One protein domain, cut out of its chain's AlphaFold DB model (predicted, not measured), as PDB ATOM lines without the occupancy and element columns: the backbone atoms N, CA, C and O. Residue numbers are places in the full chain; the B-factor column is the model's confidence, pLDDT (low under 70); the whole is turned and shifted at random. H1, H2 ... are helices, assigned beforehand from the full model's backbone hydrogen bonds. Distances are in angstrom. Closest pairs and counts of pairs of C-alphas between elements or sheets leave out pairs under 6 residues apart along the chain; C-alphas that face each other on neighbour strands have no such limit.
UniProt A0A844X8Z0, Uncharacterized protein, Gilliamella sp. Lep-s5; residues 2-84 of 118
ATOM      1  N   GLU A   2     231.596 251.843 256.052       50.75
ATOM      2  CA  GLU A   2     230.360 251.177 255.571       50.75
ATOM      3  C   GLU A   2     230.525 250.298 254.315       50.75
ATOM      4  O   GLU A   2     230.098 249.149 254.327       50.75
ATOM      5  N   ASN A   3     231.224 250.757 253.265       56.88
ATOM      6  CA  ASN A   3     231.355 249.973 252.019       56.88
ATOM      7  C   ASN A   3     232.064 248.615 252.189       56.88
ATOM      8  O   ASN A   3     231.776 247.689 251.439       56.88
ATOM      9  N   ASN A   4     232.974 248.479 253.162       70.56
ATOM     10  CA  ASN A   4     233.666 247.209 253.409       70.56
ATOM     11  C   ASN A   4     232.777 246.236 254.204       70.56
ATOM     12  O   ASN A   4     232.803 245.034 253.965       70.56
ATOM     13  N   LEU A   5     231.955 246.757 255.120       66.25
ATOM     14  CA  LEU A   5     231.047 245.951 255.934       66.25
ATOM     15  C   LEU A   5     229.933 245.338 255.071       66.25
ATOM     16  O   LEU A   5     229.725 244.129 255.114       66.25
ATOM     17  N   ILE A   6     229.312 246.145 254.203       66.56
ATOM     18  CA  ILE A   6     228.293 245.691 253.241       66.56
ATOM     19  C   ILE A   6     228.869 244.631 252.291       66.56
ATOM     20  O   ILE A   6     228.216 243.629 251.995       66.56
ATOM     21  N   GLU A   7     230.110 244.806 251.828       72.94
ATOM     22  CA  GLU A   7     230.764 243.823 250.960       72.94
ATOM     23  C   GLU A   7     231.042 242.498 251.693       72.94
ATOM     24  O   GLU A   7     230.818 241.419 251.135       72.94
ATOM     25  N   VAL A   8     231.501 242.560 252.947       78.69
ATOM     26  CA  VAL A   8     231.716 241.378 253.798       78.69
ATOM     27  C   VAL A   8     230.394 240.667 254.086       78.69
ATOM     28  O   VAL A   8     230.316 239.449 253.921       78.69
ATOM     29  N   PHE A   9     229.332 241.401 254.413       77.19
ATOM     30  CA  PHE A   9     227.999 240.832 254.593       77.19
ATOM     31  C   PHE A   9     227.474 240.178 253.317       77.19
ATOM     32  O   PHE A   9     227.007 239.042 253.353       77.19
ATOM     33  N   GLY A  10     227.642 240.830 252.165       74.94
ATOM     34  CA  GLY A  10     227.290 240.248 250.874       74.94
ATOM     35  C   GLY A  10     228.031 238.936 250.585       74.94
ATOM     36  O   GLY A  10     227.472 238.048 249.941       74.94
ATOM     37  N   LYS A  11     229.271 238.778 251.070       82.69
ATOM     38  CA  LYS A  11     230.021 237.513 250.981       82.69
ATOM     39  C   LYS A  11     229.457 236.452 251.928       82.69
ATOM     40  O   LYS A  11     229.251 235.332 251.478       82.69
ATOM     41  N   ILE A  12     229.141 236.806 253.176       82.06
ATOM     42  CA  ILE A  12     228.532 235.885 254.154       82.06
ATOM     43  C   ILE A  12     227.198 235.347 253.630       82.06
ATOM     44  O   ILE A  12     227.004 234.136 253.607       82.06
ATOM     45  N   VAL A  13     226.328 236.221 253.112       77.75
ATOM     46  CA  VAL A  13     225.040 235.821 252.522       77.75
ATOM     47  C   VAL A  13     225.228 234.808 251.397       77.75
ATOM     48  O   VAL A  13     224.562 233.773 251.372       77.75
ATOM     49  N   LYS A  14     226.166 235.076 250.480       80.62
ATOM     50  CA  LYS A  14     226.468 234.162 249.371       80.62
ATOM     51  C   LYS A  14     226.978 232.817 249.878       80.62
ATOM     52  O   LYS A  14     226.452 231.796 249.456       80.62
ATOM     53  N   THR A  15     227.943 232.814 250.798       86.31
ATOM     54  CA  THR A  15     228.507 231.577 251.349       86.31
ATOM     55  C   THR A  15     227.449 230.753 252.075       86.31
ATOM     56  O   THR A  15     227.311 229.572 251.776       86.31
ATOM     57  N   SER A  16     226.653 231.356 252.963       81.75
ATOM     58  CA  SER A  16     225.593 230.649 253.693       81.75
ATOM     59  C   SER A  16     224.538 230.061 252.759       81.75
ATOM     60  O   SER A  16     224.122 228.918 252.945       81.75
ATOM     61  N   ARG A  17     224.137 230.808 251.722       84.69
ATOM     62  CA  ARG A  17     223.234 230.303 250.684       84.69
ATOM     63  C   ARG A  17     223.842 229.107 249.962       84.69
ATOM     64  O   ARG A  17     223.185 228.079 249.858       84.69
ATOM     65  N   ASP A  18     225.053 229.260 249.438       87.50
ATOM     66  CA  ASP A  18     225.688 228.237 248.608       87.50
ATOM     67  C   ASP A  18     225.904 226.953 249.431       87.50
ATOM     68  O   ASP A  18     225.514 225.878 248.991       87.50
ATOM     69  N   THR A  19     226.343 227.070 250.691       87.56
ATOM     70  CA  THR A  19     226.436 225.935 251.625       87.56
ATOM     71  C   THR A  19     225.082 225.266 251.889       87.56
ATOM     72  O   THR A  19     224.990 224.040 251.863       87.56
ATOM     73  N   GLY A  20     224.013 226.035 252.124       86.38
ATOM     74  CA  GLY A  20     222.673 225.469 252.318       86.38
ATOM     75  C   GLY A  20     222.170 224.704 251.087       86.38
ATOM     76  O   GLY A  20     221.588 223.626 251.212       86.38
ATOM     77  N   LEU A  21     222.438 225.230 249.887       88.56
ATOM     78  CA  LEU A  21     222.091 224.574 248.625       88.56
ATOM     79  C   LEU A  21     222.919 223.310 248.374       88.56
ATOM     80  O   LEU A  21     222.369 222.322 247.876       88.56
ATOM     81  N   ASP A  22     224.201 223.319 248.734       87.94
ATOM     82  CA  ASP A  22     225.075 222.150 248.631       87.94
ATOM     83  C   ASP A  22     224.574 221.016 249.529       87.94
ATOM     84  O   ASP A  22     224.439 219.885 249.064       87.94
ATOM     85  N   ILE A  23     224.181 221.312 250.774       86.12
ATOM     86  CA  ILE A  23     223.614 220.315 251.700       86.12
ATOM     87  C   ILE A  23     222.348 219.674 251.112       86.12
ATOM     88  O   ILE A  23     222.239 218.447 251.043       86.12
ATOM     89  N   VAL A  24     221.408 220.490 250.627       87.50
ATOM     90  CA  VAL A  24     220.156 220.006 250.013       87.50
ATOM     91  C   VAL A  24     220.442 219.148 248.771       87.50
ATOM     92  O   VAL A  24     219.814 218.105 248.563       87.50
ATOM     93  N   SER A  25     221.432 219.540 247.968       88.06
ATOM     94  CA  SER A  25     221.878 218.793 246.784       88.06
ATOM     95  C   SER A  25     222.558 217.471 247.151       88.06
ATOM     96  O   SER A  25     222.305 216.445 246.513       88.06
ATOM     97  N   ASN A  26     223.352 217.450 248.221       88.12
ATOM     98  CA  ASN A  26     224.005 216.248 248.730       88.12
ATOM     99  C   ASN A  26     222.990 215.228 249.250       88.12
ATOM    100  O   ASN A  26     223.127 214.036 248.966       88.12
ATOM    101  N   TYR A  27     221.933 215.681 249.931       86.38
ATOM    102  CA  TYR A  27     220.839 214.811 250.374       86.38
ATOM    103  C   TYR A  27     220.055 214.214 249.201       86.38
ATOM    104  O   TYR A  27     219.683 213.041 249.261       86.38
ATOM    105  N   LYS A  28     219.860 214.963 248.104       85.88
ATOM    106  CA  LYS A  28     219.206 214.445 246.889       85.88
ATOM    107  C   LYS A  28     220.026 213.354 246.207       85.88
ATOM    108  O   LYS A  28     219.471 212.346 245.771       85.88
ATOM    109  N   ASN A  29     221.338 213.553 246.141       82.88
ATOM    110  CA  ASN A  29     222.255 212.667 245.429       82.88
ATOM    111  C   ASN A  29     222.846 211.551 246.317       82.88
ATOM    112  O   ASN A  29     223.610 210.726 245.825       82.88
ATOM    113  N   ASN A  30     222.479 211.498 247.605       72.31
ATOM    114  CA  ASN A  30     222.995 210.572 248.628       72.31
ATOM    115  C   ASN A  30     224.534 210.567 248.769       72.31
ATOM    116  O   ASN A  30     225.108 209.548 249.150       72.31
ATOM    117  N   ILE A  31     225.211 211.676 248.452       63.94
ATOM    118  CA  ILE A  31     226.685 211.728 248.416       63.94
ATOM    119  C   ILE A  31     227.264 211.815 249.838       63.94
ATOM    120  O   ILE A  31     228.267 211.172 250.134       63.94
ATOM    121  N   GLU A  32     226.594 212.537 250.741       61.84
ATOM    122  CA  GLU A  32     227.018 212.731 252.132       61.84
ATOM    123  C   GLU A  32     225.793 212.772 253.051       61.84
ATOM    124  O   GLU A  32     225.223 213.824 253.334       61.84
ATOM    125  N   ILE A  33     225.345 211.598 253.498       67.38
ATOM    126  CA  ILE A  33     224.315 211.495 254.536       67.38
ATOM    127  C   ILE A  33     225.015 211.564 255.905       67.38
ATOM    128  O   ILE A  33     226.004 210.847 256.102       67.38
ATOM    129  N   PRO A  34     224.531 212.375 256.868       69.88
ATOM    130  CA  PRO A  34     225.049 212.359 258.232       69.88
ATOM    131  C   PRO A  34     225.002 210.931 258.780       69.88
ATOM    132  O   PRO A  34     224.008 210.235 258.606       69.88
ATOM    133  N   LYS A  35     226.058 210.464 259.457       74.31
ATOM    134  CA  LYS A  35     226.095 209.080 259.980       74.31
ATOM    135  C   LYS A  35     224.947 208.774 260.954       74.31
ATOM    136  O   LYS A  35     224.525 207.626 261.036       74.31
ATOM    137  N   SER A  36     224.453 209.802 261.643       83.12
ATOM    138  CA  SER A  36     223.325 209.743 262.573       83.12
ATOM    139  C   SER A  36     222.502 211.028 262.437       83.12
ATOM    140  O   SER A  36     222.763 211.969 263.185       83.12
ATOM    141  N   PRO A  37     221.578 211.118 261.462       84.19
ATOM    142  CA  PRO A  37     220.772 212.317 261.294       84.19
ATOM    143  C   PRO A  37     219.766 212.455 262.442       84.19
ATOM    144  O   PRO A  37     219.238 211.444 262.924       84.19
ATOM    145  N   ASP A  38     219.504 213.688 262.866       88.25
ATOM    146  CA  ASP A  38     218.397 214.010 263.777       88.25
ATOM    147  C   ASP A  38     217.028 213.906 263.065       88.25
ATOM    148  O   ASP A  38     216.948 213.550 261.884       88.25
ATOM    149  N   GLU A  39     215.931 214.105 263.799       88.50
ATOM    150  CA  GLU A  39     214.574 213.918 263.262       88.50
ATOM    151  C   GLU A  39     214.246 214.942 262.169       88.50
ATOM    152  O   GLU A  39     213.676 214.591 261.133       88.50
ATOM    153  N   GLU A  40     214.682 216.186 262.343       85.69
ATOM    154  CA  GLU A  40     214.521 217.263 261.372       85.69
ATOM    155  C   GLU A  40     215.296 216.968 260.077       85.69
ATOM    156  O   GLU A  40     214.755 217.102 258.973       85.69
ATOM    157  N   GLN A  41     216.540 216.494 260.190       85.00
ATOM    158  CA  GLN A  41     217.358 216.068 259.054       85.00
ATOM    159  C   GLN A  41     216.738 214.873 258.332       85.00
ATOM    160  O   GLN A  41     216.698 214.867 257.100       85.00
ATOM    161  N   LYS A  42     216.219 213.873 259.060       87.62
ATOM    162  CA  LYS A  42     215.516 212.731 258.449       87.62
ATOM    163  C   LYS A  42     214.305 213.191 257.644       87.62
ATOM    164  O   LYS A  42     214.171 212.780 256.493       87.62
ATOM    165  N   ALA A  43     213.473 214.062 258.214       87.94
ATOM    166  CA  ALA A  43     212.288 214.589 257.542       87.94
ATOM    167  C   ALA A  43     212.656 215.357 256.261       87.94
ATOM    168  O   ALA A  43     212.058 215.141 255.204       87.94
ATOM    169  N   LEU A  44     213.692 216.200 256.320       88.06
ATOM    170  CA  LEU A  44     214.201 216.919 255.152       88.06
ATOM    171  C   LEU A  44     214.721 215.959 254.073       88.06
ATOM    172  O   LEU A  44     214.407 216.113 252.890       88.06
ATOM    173  N   MET A  45     215.504 214.953 254.465       88.12
ATOM    174  CA  MET A  45     216.025 213.946 253.542       88.12
ATOM    175  C   MET A  45     214.905 213.139 252.875       88.12
ATOM    176  O   MET A  45     214.989 212.855 251.678       88.12
ATOM    177  N   GLU A  46     213.874 212.756 253.628       89.12
ATOM    178  CA  GLU A  46     212.711 212.036 253.108       89.12
ATOM    179  C   GLU A  46     211.951 212.890 252.090       89.12
ATOM    180  O   GLU A  46     211.752 212.447 250.956       89.12
ATOM    181  N   LEU A  47     211.644 214.146 252.433       89.69
ATOM    182  CA  LEU A  47     211.014 215.099 251.521       89.69
ATOM    183  C   LEU A  47     211.802 215.207 250.211       89.69
ATOM    184  O   LEU A  47     211.258 214.946 249.140       89.69
ATOM    185  N   ILE A  48     213.097 215.526 250.284       90.88
ATOM    186  CA  ILE A  48     213.960 215.730 249.110       90.88
ATOM    187  C   ILE A  48     213.954 214.507 248.180       90.88
ATOM    188  O   ILE A  48     213.954 214.653 246.950       90.88
ATOM    189  N   LYS A  49     213.932 213.291 248.739       87.56
ATOM    190  CA  LYS A  49     213.891 212.049 247.955       87.56
ATOM    191  C   LYS A  49     212.595 211.898 247.163       87.56
ATOM    192  O   LYS A  49     212.659 211.380 246.050       87.56
ATOM    193  N   THR A  50     211.470 212.389 247.685       91.56
ATOM    194  CA  THR A  50     210.157 212.305 247.018       91.56
ATOM    195  C   THR A  50     209.949 213.315 245.891       91.56
ATOM    196  O   THR A  50     209.116 213.074 245.022       91.56
ATOM    197  N   LEU A  51     210.711 214.413 245.866       92.38
ATOM    198  CA  LEU A  51     210.551 215.465 244.857       92.38
ATOM    199  C   LEU A  51     211.078 215.038 243.480       92.38
ATOM    200  O   LEU A  51     212.153 214.441 243.376       92.38
ATOM    201  N   ASP A  52     210.387 215.414 242.408       93.50
ATOM    202  CA  ASP A  52     210.954 215.351 241.058       93.50
ATOM    203  C   ASP A  52     211.989 216.475 240.814       93.50
ATOM    204  O   ASP A  52     212.292 217.282 241.696       93.50
ATOM    205  N   ALA A  53     212.590 216.511 239.620       90.69
ATOM    206  CA  ALA A  53     213.628 217.488 239.289       90.69
ATOM    207  C   ALA A  53     213.121 218.941 239.287       90.69
ATOM    208  O   ALA A  53     213.853 219.845 239.695       90.69
ATOM    209  N   GLU A  54     211.885 219.174 238.847       91.94
ATOM    210  CA  GLU A  54     211.300 220.512 238.803       91.94
ATOM    211  C   GLU A  54     210.953 220.983 240.216       91.94
ATOM    212  O   GLU A  54     211.360 222.070 240.628       91.94
ATOM    213  N   GLN A  55     210.282 220.136 240.992       91.12
ATOM    214  CA  GLN A  55     209.945 220.395 242.387       91.12
ATOM    215  C   GLN A  55     211.198 220.632 243.234       91.12
ATOM    216  O   GLN A  55     211.245 221.562 244.038       91.12
ATOM    217  N   PHE A  56     212.247 219.837 243.019       91.50
ATOM    218  CA  PHE A  56     213.525 220.020 243.695       91.50
ATOM    219  C   PHE A  56     214.190 221.352 243.320       91.50
ATOM    220  O   PHE A  56     214.698 222.061 244.189       91.50
ATOM    221  N   HIS A  57     214.128 221.751 242.049       85.88
ATOM    222  CA  HIS A  57     214.623 223.056 241.619       85.88
ATOM    223  C   HIS A  57     213.844 224.221 242.255       85.88
ATOM    224  O   HIS A  57     214.436 225.241 242.622       85.88
ATOM    225  N   GLN A  58     212.526 224.080 242.435       83.00
ATOM    226  CA  GLN A  58     211.721 225.067 243.163       83.00
ATOM    227  C   GLN A  58     212.086 225.116 244.651       83.00
ATOM    228  O   GLN A  58     212.235 226.208 245.197       83.00
ATOM    229  N   LEU A  59     212.321 223.962 245.288       87.06
ATOM    230  CA  LEU A  59     212.819 223.900 246.664       87.06
ATOM    231  C   LEU A  59     214.145 224.663 246.808       87.06
ATOM    232  O   LEU A  59     214.276 225.484 247.711       87.06
ATOM    233  N   GLN A  60     215.102 224.456 245.898       85.00
ATOM    234  CA  GLN A  60     216.383 225.176 245.912       85.00
ATOM    235  C   GLN A  60     216.192 226.700 245.821       85.00
ATOM    236  O   GLN A  60     216.833 227.452 246.555       85.00
ATOM    237  N   LYS A  61     215.280 227.177 244.964       81.62
ATOM    238  CA  LYS A  61     214.941 228.610 244.893       81.62
ATOM    239  C   LYS A  61     214.332 229.122 246.198       81.62
ATOM    240  O   LYS A  61     214.713 230.201 246.647       81.62
ATOM    241  N   GLY A  62     213.429 228.351 246.803       79.12
ATOM    242  CA  GLY A  62     212.807 228.678 248.085       79.12
ATOM    243  C   GLY A  62     213.829 228.783 249.216       79.12
ATOM    244  O   GLY A  62     213.888 229.805 249.891       79.12
ATOM    245  N   VAL A  63     214.703 227.781 249.364       82.62
ATOM    246  CA  VAL A  63     215.784 227.773 250.368       82.62
ATOM    247  C   VAL A  63     216.702 228.980 250.196       82.62
ATOM    248  O   VAL A  63     216.986 229.677 251.168       82.62
ATOM    249  N   LYS A  64     217.114 229.277 248.954       81.38
ATOM    250  CA  LYS A  64     217.903 230.475 248.645       81.38
ATOM    251  C   LYS A  64     217.212 231.746 249.142       81.38
ATOM    252  O   LYS A  64     217.850 232.553 249.810       81.38
ATOM    253  N   TYR A  65     215.937 231.916 248.804       74.88
ATOM    254  CA  TYR A  65     215.176 233.106 249.166       74.88
ATOM    255  C   TYR A  65     215.052 233.260 250.686       74.88
ATOM    256  O   TYR A  65     215.322 234.338 251.208       74.88
ATOM    257  N   CYS A  66     214.738 232.178 251.403       74.94
ATOM    258  CA  CYS A  66     214.641 232.199 252.861       74.94
ATOM    259  C   CYS A  66     215.971 232.578 253.528       74.94
ATOM    260  O   CYS A  66     215.980 233.432 254.407       74.94
ATOM    261  N   ILE A  67     217.100 232.001 253.092       80.69
ATOM    262  CA  ILE A  67     218.423 232.333 253.651       80.69
ATOM    263  C   ILE A  67     218.767 233.807 253.401       80.69
ATOM    264  O   ILE A  67     219.213 234.501 254.314       80.69
ATOM    265  N   GLU A  68     218.558 234.294 252.173       76.12
ATOM    266  CA  GLU A  68     218.850 235.685 251.815       76.12
ATOM    267  C   GLU A  68     217.972 236.668 252.617       76.12
ATOM    268  O   GLU A  68     218.500 237.659 253.123       76.12
ATOM    269  N   LEU A  69     216.679 236.375 252.819       74.25
ATOM    270  CA  LEU A  69     215.784 237.191 253.653       74.25
ATOM    271  C   LEU A  69     216.182 237.192 255.133       74.25
ATOM    272  O   LEU A  69     216.288 238.265 255.732       74.25
ATOM    273  N   SER A  70     216.425 236.020 255.726       72.81
ATOM    274  CA  SER A  70     216.788 235.918 257.146       72.81
ATOM    275  C   SER A  70     218.089 236.661 257.446       72.81
ATOM    276  O   SER A  70     218.195 237.362 258.452       72.81
ATOM    277  N   LEU A  71     219.076 236.567 256.550       76.81
ATOM    278  CA  LEU A  71     220.335 237.289 256.710       76.81
ATOM    279  C   LEU A  71     220.187 238.787 256.439       76.81
ATOM    280  O   LEU A  71     220.821 239.578 257.130       76.81
ATOM    281  N   PHE A  72     219.334 239.194 255.496       74.25
ATOM    282  CA  PHE A  72     219.004 240.609 255.313       74.25
ATOM    283  C   PHE A  72     218.415 241.211 256.594       74.25
ATOM    284  O   PHE A  72     218.873 242.268 257.030       74.25
ATOM    285  N   LYS A  73     217.470 240.515 257.242       74.12
ATOM    286  CA  LYS A  73     216.913 240.946 258.533       74.12
ATOM    287  C   LYS A  73     218.006 241.098 259.585       74.12
ATOM    288  O   LYS A  73     218.083 242.135 260.237       74.12
ATOM    289  N   LEU A  74     218.863 240.088 259.733       72.94
ATOM    290  CA  LEU A  74     219.971 240.110 260.687       72.94
ATOM    291  C   LEU A  74     220.900 241.312 260.454       72.94
ATOM    292  O   LEU A  74     221.211 242.036 261.394       72.94
ATOM    293  N   ILE A  75     221.307 241.547 259.206       72.69
ATOM    294  CA  ILE A  75     222.185 242.666 258.842       72.69
ATOM    295  C   ILE A  75     221.506 244.001 259.149       72.69
ATOM    296  O   ILE A  75     222.111 244.847 259.801       72.69
ATOM    297  N   SER A  76     220.239 244.168 258.758       70.31
ATOM    298  CA  SER A  76     219.472 245.384 259.052       70.31
ATOM    299  C   SER A  76     219.402 245.660 260.555       70.31
ATOM    300  O   SER A  76     219.565 246.806 260.972       70.31
ATOM    301  N   THR A  77     219.200 244.618 261.368       71.56
ATOM    302  CA  THR A  77     219.194 244.703 262.834       71.56
ATOM    303  C   THR A  77     220.559 245.123 263.384       71.56
ATOM    304  O   THR A  77     220.620 245.995 264.248       71.56
ATOM    305  N   ILE A  78     221.653 244.542 262.878       71.06
ATOM    306  CA  ILE A  78     223.023 244.874 263.303       71.06
ATOM    307  C   ILE A  78     223.380 246.319 262.936       71.06
ATOM    308  O   ILE A  78     223.964 247.027 263.753       71.06
ATOM    309  N   GLU A  79     223.047 246.764 261.722       70.75
ATOM    310  CA  GLU A  79     223.394 248.109 261.248       70.75
ATOM    311  C   GLU A  79     222.539 249.202 261.895       70.75
ATOM    312  O   GLU A  79     223.051 250.272 262.218       70.75
ATOM    313  N   SER A  80     221.244 248.941 262.099       68.94
ATOM    314  CA  SER A  80     220.284 249.971 262.525       68.94
ATOM    315  C   SER A  80     219.964 249.933 264.021       68.94
ATOM    316  O   SER A  80     219.317 250.845 264.530       68.94
ATOM    317  N   GLY A  81     220.371 248.879 264.739       62.19
ATOM    318  CA  GLY A  81     220.073 248.678 266.162       62.19
ATOM    319  C   GLY A  81     218.598 248.390 266.477       62.19
ATOM    320  O   GLY A  81     218.260 248.136 267.631       62.19
ATOM    321  N   VAL A  82     217.724 248.409 265.468       60.25
ATOM    322  CA  VAL A  82     216.291 248.121 265.561       60.25
ATOM    323  C   VAL A  82     215.900 247.269 264.355       60.25
ATOM    324  O   VAL A  82     216.317 247.548 263.229       60.25
ATOM    325  N   SER A  83     215.120 246.215 264.594       59.41
ATOM    326  CA  SER A  83     214.530 245.391 263.540       59.41
ATOM    327  C   SER A  83     213.048 245.732 263.419       59.41
ATOM    328  O   SER A  83     212.221 245.136 264.099       59.41
ATOM    329  N   ASP A  84     212.704 246.696 262.566       60.25
ATOM    330  CA  ASP A  84     211.295 247.032 262.289       60.25
ATOM    331  C   ASP A  84     210.675 246.109 261.218       60.25
ATOM    332  O   ASP A  84     209.558 246.331 260.752       60.25
TER     333      ASP A  84
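This is residues 2 to 84 of the 118 residues of an uncharacterized protein of Gilliamella sp. Lep-s5 (UniProt A0A844X8Z0). Two long helices, H1 and H3, run side by side in opposite directions and cross at a shallow tilt. The short helix H2 is set crosswise at the end where H1 finishes and H3 starts. The printed part has 83 residues with three named helices, in the order H1, H2, H3, and no named strand; the class is all helix. It is loose, with a radius of gyration of the C-alphas of 15.6 A, and elongated, spanning 43 by 28 by 24 A.

H1 is residues 2 to 29, 40.6 A from first to last C-alpha, and begins at C-alpha 2 (230.360, 251.177, 255.571). H2 is residues 39 to 50, beginning at C-alpha 39 (214.574, 213.918, 263.262). H3 is residues 53 to 80, 40.5 A long, and ends at C-alpha 80 (220.284, 249.971, 262.525).

H1 and H3 touch, at a shallow tilt of 28 degrees, opposite ways; their closest C-alphas, those of Arg 17 and Lys 64, are 5.7 A apart. H1 touches H2 with residues 24 to 28 alone, and H2 touches H1 with residues 45 to 49 alone. Their closest C-alphas are those of Tyr 27 and Met 45, at 5.8 A. These two run the same way at a steep tilt of 68 degrees, only just short of about perpendicular. H2 and H3 are close but not clearly touching, with the closest C-alphas, of Ile 48 and Phe 56, 6.9 A apart. They run opposite ways at a steep tilt of 41 degrees. In H1, H2 and H3 every O i to N i+4 pair is within hydrogen-bond range.

The two C-alphas farthest apart, of Glu 2 and Thr 50, are 44.6 A apart. The printed part has no cut. The link H1 to H2 is short and the link H2 to H3 tight. The mean pLDDT of the printed part is 79.5; residues 2 to 3, 5 to 6, 31 to 34 and 80 to 84 are under 70.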